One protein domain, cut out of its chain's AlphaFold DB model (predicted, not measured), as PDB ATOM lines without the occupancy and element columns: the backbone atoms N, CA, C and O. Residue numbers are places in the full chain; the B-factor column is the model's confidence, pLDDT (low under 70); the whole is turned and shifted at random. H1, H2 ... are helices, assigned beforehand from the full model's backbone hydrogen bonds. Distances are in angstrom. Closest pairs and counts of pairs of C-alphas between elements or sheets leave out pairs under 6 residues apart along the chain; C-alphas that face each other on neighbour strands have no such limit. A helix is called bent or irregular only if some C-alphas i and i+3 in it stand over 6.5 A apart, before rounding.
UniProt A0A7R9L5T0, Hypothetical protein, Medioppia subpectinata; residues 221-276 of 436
ATOM      1  N   SER A 221      50.871 -25.173  39.544       74.00
ATOM      2  CA  SER A 221      49.462 -25.499  39.302       74.00
ATOM      3  C   SER A 221      48.796 -26.209  40.482       74.00
ATOM      4  O   SER A 221      47.619 -25.954  40.725       74.00
ATOM      5  N   ASN A 222      49.538 -27.026  41.239       73.12
ATOM      6  CA  ASN A 222      48.954 -27.922  42.246       73.12
ATOM      7  C   ASN A 222      48.961 -27.334  43.667       73.12
ATOM      8  O   ASN A 222      48.382 -27.915  44.578       73.12
ATOM      9  N   LEU A 223      49.566 -26.157  43.860       72.94
ATOM     10  CA  LEU A 223      49.595 -25.465  45.149       72.94
ATOM     11  C   LEU A 223      48.303 -24.673  45.391       72.94
ATOM     12  O   LEU A 223      47.806 -23.948  44.517       72.94
ATOM     13  N   THR A 224      47.789 -24.739  46.617       87.75
ATOM     14  CA  THR A 224      46.657 -23.906  47.041       87.75
ATOM     15  C   THR A 224      47.044 -22.421  47.042       87.75
ATOM     16  O   THR A 224      48.209 -22.061  47.214       87.75
ATOM     17  N   LYS A 225      46.070 -21.506  46.884       83.31
ATOM     18  CA  LYS A 225      46.330 -20.046  46.922       83.31
ATOM     19  C   LYS A 225      47.072 -19.618  48.197       83.31
ATOM     20  O   LYS A 225      47.878 -18.698  48.148       83.31
ATOM     21  N   ARG A 226      46.807 -20.297  49.317       83.38
ATOM     22  CA  ARG A 226      47.457 -20.044  50.609       83.38
ATOM     23  C   ARG A 226      48.920 -20.478  50.599       83.38
ATOM     24  O   ARG A 226      49.771 -19.660  50.919       83.38
ATOM     25  N   GLN A 227      49.214 -21.689  50.122       83.06
ATOM     26  CA  GLN A 227      50.593 -22.158  49.954       83.06
ATOM     27  C   GLN A 227      51.379 -21.275  48.975       83.06
ATOM     28  O   GLN A 227      52.536 -20.969  49.226       83.06
ATOM     29  N   LYS A 228      50.744 -20.775  47.906       83.56
ATOM     30  CA  LYS A 228      51.367 -19.813  46.976       83.56
ATOM     31  C   LYS A 228      51.745 -18.497  47.648       83.56
ATOM     32  O   LYS A 228      52.835 -17.995  47.408       83.56
ATOM     33  N   LEU A 229      50.864 -17.944  48.483       83.75
ATOM     34  CA  LEU A 229      51.167 -16.736  49.256       83.75
ATOM     35  C   LEU A 229      52.278 -16.987  50.275       83.75
ATOM     36  O   LEU A 229      53.112 -16.121  50.500       83.75
ATOM     37  N   GLU A 230      52.318 -18.173  50.872       83.31
ATOM     38  CA  GLU A 230      53.345 -18.526  51.845       83.31
ATOM     39  C   GLU A 230      54.719 -18.752  51.199       83.31
ATOM     40  O   GLU A 230      55.732 -18.318  51.743       83.31
ATOM     41  N   ILE A 231      54.754 -19.353  50.008       85.94
ATOM     42  CA  ILE A 231      55.958 -19.439  49.173       85.94
ATOM     43  C   ILE A 231      56.410 -18.036  48.770       85.94
ATOM     44  O   ILE A 231      57.572 -17.703  48.951       85.94
ATOM     45  N   LEU A 232      55.495 -17.173  48.325       84.38
ATOM     46  CA  LEU A 232      55.809 -15.802  47.919       84.38
ATOM     47  C   LEU A 232      56.337 -14.948  49.085       84.38
ATOM     48  O   LEU A 232      57.291 -14.194  48.904       84.38
ATOM     49  N   LYS A 233      55.802 -15.124  50.298       81.94
ATOM     50  CA  LYS A 233      56.342 -14.522  51.532       81.94
ATOM     51  C   LYS A 233      57.753 -15.012  51.858       81.94
ATOM     52  O   LYS A 233      58.576 -14.233  52.330       81.94
ATOM     53  N   LYS A 234      58.026 -16.300  51.630       83.81
ATOM     54  CA  LYS A 234      59.337 -16.923  51.878       83.81
ATOM     55  C   LYS A 234      60.371 -16.541  50.812       83.81
ATOM     56  O   LYS A 234      61.535 -16.351  51.147       83.81
ATOM     57  N   GLU A 235      59.963 -16.415  49.552       85.50
ATOM     58  CA  GLU A 235      60.843 -16.098  48.421       85.50
ATOM     59  C   GLU A 235      61.104 -14.596  48.272       85.50
ATOM     60  O   GLU A 235      62.227 -14.189  47.971       85.50
ATOM     61  N   SER A 236      60.087 -13.765  48.495       84.81
ATOM     62  CA  SER A 236      60.161 -12.315  48.310       84.81
ATOM     63  C   SER A 236      59.358 -11.572  49.387       84.81
ATOM     64  O   SER A 236      58.261 -11.082  49.108       84.81
ATOM     65  N   PRO A 237      59.893 -11.437  50.615       85.12
ATOM     66  CA  PRO A 237      59.224 -10.693  51.688       85.12
ATOM     67  C   PRO A 237      59.080  -9.192  51.384       85.12
ATOM     68  O   PRO A 237      58.180  -8.541  51.898       85.12
ATOM     69  N   GLU A 238      59.915  -8.651  50.494       86.75
ATOM     70  CA  GLU A 238      59.878  -7.246  50.061       86.75
ATOM     71  C   GLU A 238      58.686  -6.914  49.146       86.75
ATOM     72  O   GLU A 238      58.372  -5.748  48.912       86.75
ATOM     73  N   LEU A 239      58.005  -7.927  48.598       88.94
ATOM     74  CA  LEU A 239      56.897  -7.705  47.670       88.94
ATOM     75  C   LEU A 239      55.640  -7.202  48.394       88.94
ATOM     76  O   LEU A 239      54.900  -6.387  47.852       88.94
ATOM     77  N   GLU A 240      55.402  -7.666  49.621       86.12
ATOM     78  CA  GLU A 240      54.244  -7.254  50.417       86.12
ATOM     79  C   GLU A 240      54.238  -5.753  50.750       86.12
ATOM     80  O   GLU A 240      53.235  -5.107  50.430       86.12
ATOM     81  N   PRO A 241      55.317  -5.160  51.306       91.25
ATOM     82  CA  PRO A 241      55.355  -3.720  51.557       91.25
ATOM     83  C   PRO A 241      55.260  -2.908  50.257       91.25
ATOM     84  O   PRO A 241      54.593  -1.876  50.207       91.25
ATOM     85  N   LEU A 242      55.825  -3.407  49.155       93.12
ATOM     86  CA  LEU A 242      55.727  -2.720  47.868       93.12
ATOM     87  C   LEU A 242      54.292  -2.709  47.311       93.12
ATOM     88  O   LEU A 242      53.860  -1.719  46.720       93.12
ATOM     89  N   ILE A 243      53.527  -3.787  47.514       92.94
ATOM     90  CA  ILE A 243      52.106  -3.837  47.141       92.94
ATOM     91  C   ILE A 243      51.304  -2.842  47.978       92.94
ATOM     92  O   ILE A 243      50.426  -2.168  47.430       92.94
ATOM     93  N   THR A 244      51.589  -2.727  49.278       93.88
ATOM     94  CA  THR A 244      50.898  -1.751  50.127       93.88
ATOM     95  C   THR A 244      51.199  -0.328  49.681       93.88
ATOM     96  O   THR A 244      50.268   0.459  49.517       93.88
ATOM     97  N   ASP A 245      52.455  -0.019  49.367       95.00
ATOM     98  CA  ASP A 245      52.854   1.300  48.873       95.00
ATOM     99  C   ASP A 245      52.195   1.614  47.524       95.00
ATOM    100  O   ASP A 245      51.663   2.701  47.312       95.00
ATOM    101  N   PHE A 246      52.112   0.638  46.618       94.06
ATOM    102  CA  PHE A 246      51.393   0.819  45.359       94.06
ATOM    103  C   PHE A 246      49.898   1.092  45.572       94.06
ATOM    104  O   PHE A 246      49.311   1.938  44.893       94.06
ATOM    105  N   GLN A 247      49.264   0.401  46.522       95.00
ATOM    106  CA  GLN A 247      47.863   0.646  46.861       95.00
ATOM    107  C   GLN A 247      47.658   2.053  47.424       95.00
ATOM    108  O   GLN A 247      46.693   2.708  47.021       95.00
ATOM    109  N   THR A 248      48.565   2.549  48.273       94.88
ATOM    110  CA  THR A 248      48.473   3.923  48.785       94.88
ATOM    111  C   THR A 248      48.613   4.945  47.657       94.88
ATOM    112  O   THR A 248      47.758   5.823  47.532       94.88
ATOM    113  N   TYR A 249      49.568   4.781  46.738       91.50
ATOM    114  CA  TYR A 249      49.682   5.659  45.567       91.50
ATOM    115  C   TYR A 249      48.439   5.610  44.669       91.50
ATOM    116  O   TYR A 249      47.972   6.648  44.201       91.50
ATOM    117  N   MET A 250      47.841   4.435  44.460       92.75
ATOM    118  CA  MET A 250      46.593   4.311  43.696       92.75
ATOM    119  C   MET A 250      45.419   5.010  44.382       92.75
ATOM    120  O   MET A 250      44.575   5.586  43.692       92.75
ATOM    121  N   THR A 251      45.354   4.990  45.715       92.94
ATOM    122  CA  THR A 251      44.364   5.781  46.459       92.94
ATOM    123  C   THR A 251      44.645   7.276  46.355       92.94
ATOM    124  O   THR A 251      43.735   8.029  46.031       92.94
ATOM    125  N   GLU A 252      45.899   7.724  46.469       88.88
ATOM    126  CA  GLU A 252      46.249   9.141  46.312       88.88
ATOM    127  C   GLU A 252      45.924   9.676  44.913       88.88
ATOM    128  O   GLU A 252      45.441  10.800  44.770       88.88
ATOM    129  N   ILE A 253      46.145   8.873  43.871       85.50
ATOM    130  CA  ILE A 253      45.771   9.213  42.495       85.50
ATOM    131  C   ILE A 253      44.249   9.331  42.373       85.50
ATOM    132  O   ILE A 253      43.755  10.285  41.765       85.50
ATOM    133  N   LYS A 254      43.497   8.393  42.957       88.25
ATOM    134  CA  LYS A 254      42.030   8.427  42.933       88.25
ATOM    135  C   LYS A 254      41.476   9.641  43.674       88.25
ATOM    136  O   LYS A 254      40.610  10.321  43.138       88.25
ATOM    137  N   ASP A 255      42.022   9.960  44.837       86.94
ATOM    138  CA  ASP A 255      41.461  10.993  45.707       86.94
ATOM    139  C   ASP A 255      41.927  12.402  45.329       86.94
ATOM    140  O   ASP A 255      41.181  13.365  45.492       86.94
ATOM    141  N   ARG A 256      43.152  12.556  44.807       81.19
ATOM    142  CA  ARG A 256      43.724  13.873  44.470       81.19
ATOM    143  C   ARG A 256      43.674  14.186  42.982       81.19
ATOM    144  O   ARG A 256      43.404  15.327  42.617       81.19
ATOM    145  N   LEU A 257      43.960  13.213  42.113       79.25
ATOM    146  CA  LEU A 257      44.109  13.477  40.678       79.25
ATOM    147  C   LEU A 257      42.802  13.310  39.905       79.25
ATOM    148  O   LEU A 257      42.547  14.131  39.026       79.25
ATOM    149  N   LEU A 258      41.950  12.326  40.220       78.94
ATOM    150  CA  LEU A 258      40.651  12.185  39.539       78.94
ATOM    151  C   LEU A 258      39.753  13.426  39.667       78.94
ATOM    152  O   LEU A 258      39.324  13.911  38.618       78.94
ATOM    153  N   PRO A 259      39.511  14.009  40.861       82.69
ATOM    154  CA  PRO A 259      38.635  15.177  40.960       82.69
ATOM    155  C   PRO A 259      39.220  16.405  40.258       82.69
ATOM    156  O   PRO A 259      38.486  17.191  39.666       82.69
ATOM    157  N   VAL A 260      40.547  16.557  40.257       73.31
ATOM    158  CA  VAL A 260      41.219  17.646  39.536       73.31
ATOM    159  C   VAL A 260      41.128  17.438  38.022       73.31
ATOM    160  O   VAL A 260      40.834  18.381  37.292       73.31
ATOM    161  N   MET A 261      41.319  16.212  37.532       72.38
ATOM    162  CA  MET A 261      41.173  15.874  36.112       72.38
ATOM    163  C   MET A 261      39.735  16.057  35.624       72.38
ATOM    164  O   MET A 261      39.525  16.532  34.510       72.38
ATOM    165  N   GLU A 262      38.748  15.708  36.442       77.88
ATOM    166  CA  GLU A 262      37.327  15.900  36.146       77.88
ATOM    167  C   GLU A 262      36.947  17.388  36.162       77.88
ATOM    168  O   GLU A 262      36.333  17.876  35.216       77.88
ATOM    169  N   ALA A 263      37.455  18.162  37.126       72.88
ATOM    170  CA  ALA A 263      37.279  19.616  37.166       72.88
ATOM    171  C   ALA A 263      37.947  20.352  35.984       72.88
ATOM    172  O   ALA A 263      37.449  21.389  35.529       72.88
ATOM    173  N   ILE A 264      39.055  19.817  35.456       74.50
ATOM    174  CA  ILE A 264      39.718  20.314  34.239       74.50
ATOM    175  C   ILE A 264      38.915  19.945  32.983       74.50
ATOM    176  O   ILE A 264      38.766  20.785  32.092       74.50
ATOM    177  N   LYS A 265      38.370  18.723  32.901       73.19
ATOM    178  CA  LYS A 265      37.499  18.281  31.791       73.19
ATOM    179  C   LYS A 265      36.223  19.116  31.703       73.19
ATOM    180  O   LYS A 265      35.833  19.509  30.605       73.19
ATOM    181  N   ASP A 266      35.660  19.472  32.853       78.25
ATOM    182  CA  ASP A 266      34.513  20.375  32.976       78.25
ATOM    183  C   ASP A 266      34.839  21.838  32.613       78.25
ATOM    184  O   ASP A 266      33.943  22.683  32.610       78.25
ATOM    185  N   LYS A 267      36.108  22.166  32.314       64.81
ATOM    186  CA  LYS A 267      36.614  23.519  32.003       64.81
ATOM    187  C   LYS A 267      36.305  24.576  33.075       64.81
ATOM    188  O   LYS A 267      36.382  25.771  32.794       64.81
ATOM    189  N   LYS A 268      35.982  24.169  34.308       60.81
ATOM    190  CA  LYS A 268      35.577  25.081  35.397       60.81
ATOM    191  C   LYS A 268      36.745  25.862  36.006       60.81
ATOM    192  O   LYS A 268      36.516  26.826  36.726       60.81
ATOM    193  N   ILE A 269      37.989  25.463  35.734       59.41
ATOM    194  CA  ILE A 269      39.180  26.001  36.395       59.41
ATOM    195  C   ILE A 269      40.240  26.375  35.343       59.41
ATOM    196  O   ILE A 269      40.620  25.550  34.513       59.41
ATOM    197  N   SER A 270      40.723  27.625  35.366       60.66
ATOM    198  CA  SER A 270      41.778  28.114  34.463       60.66
ATOM    199  C   SER A 270      43.140  27.535  34.857       60.66
ATOM    200  O   SER A 270      43.790  27.979  35.799       60.66
ATOM    201  N   VAL A 271      43.586  26.532  34.102       60.62
ATOM    202  CA  VAL A 271      44.763  25.678  34.346       60.62
ATOM    203  C   VAL A 271      46.099  26.395  34.085       60.62
ATOM    204  O   VAL A 271      46.980  25.837  33.450       60.62
ATOM    205  N   LYS A 272      46.279  27.654  34.491       61.94
ATOM    206  CA  LYS A 272      47.546  28.379  34.248       61.94
ATOM    207  C   LYS A 272      48.381  28.608  35.505       61.94
ATOM    208  O   LYS A 272      49.599  28.653  35.397       61.94
ATOM    209  N   GLU A 273      47.765  28.637  36.688       62.16
ATOM    210  CA  GLU A 273      48.465  28.972  37.944       62.16
ATOM    211  C   GLU A 273      48.136  28.022  39.104       62.16
ATOM    212  O   GLU A 273      48.306  28.356  40.274       62.16
ATOM    213  N   HIS A 274      47.674  26.803  38.813       68.19
ATOM    214  CA  HIS A 274      47.417  25.847  39.887       68.19
ATOM    215  C   HIS A 274      48.723  25.220  40.391       68.19
ATOM    216  O   HIS A 274      49.533  24.763  39.579       68.19
ATOM    217  N   PRO A 275      48.914  25.105  41.720       76.75
ATOM    218  CA  PRO A 275      50.091  24.462  42.310       76.75
ATOM    219  C   PRO A 275      50.245  23.005  41.849       76.75
ATOM    220  O   PRO A 275      51.364  22.502  41.753       76.75
ATOM    221  N   VAL A 276      49.135  22.370  41.452       74.44
ATOM    222  CA  VAL A 276      49.113  21.044  40.827       74.44
ATOM    223  C   VAL A 276      49.947  21.011  39.546       74.44
ATOM    224  O   VAL A 276      50.644  20.036  39.318       74.44
TER     225      VAL A 276
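AT A GLANCE: This is residues 221 to 276 of the 436 residues of the protein "Hypothetical protein" of Medioppia subpectinata (UniProt A0A7R9L5T0). One long helix, H2, makes most of the length, with the short helix H1 set crosswise at its first end in an L-shaped corner and residues 266 to 276 forming a hooked tail at the other. The 56 printed residues hold two named helices, H1 then H2, and no named strand: all helix. The whole is extended, a rod of 56 by 20 by 13 A, radius of gyration of the C-alphas 19.5 A.

IN THESE COORDINATES: H2, residues 239 to 265, is 36.1 A long, from C-alpha 239 at (56.897, -7.705, 47.670) to C-alpha 265 at (37.499, 18.281, 31.791). H1, residues 225 to 235, begins at (46.330, -20.046, 46.922).

HOW THE PARTS SIT: H2 has a kink of 32 degrees near residue 259; it is neither bent nor irregular, but only just: C-alphas 255 and 258 are 6.3 A apart. H1 and H2 are close but not clearly touching, their closest C-alphas, of Lys 233 and Glu 240, 7.6 A apart. Their lines are about perpendicular, at 74 degrees. Every O i to N i+4 pair is within hydrogen-bond range in H1, and 20 of 23 in H2.

THE WHOLE: The two farthest C-alphas, of Asn 222 and Glu 273, are 57.1 A apart. The printed part has no cut, and the link H1 to H2 is tight. Residues 267 to 274 have pLDDT under 70.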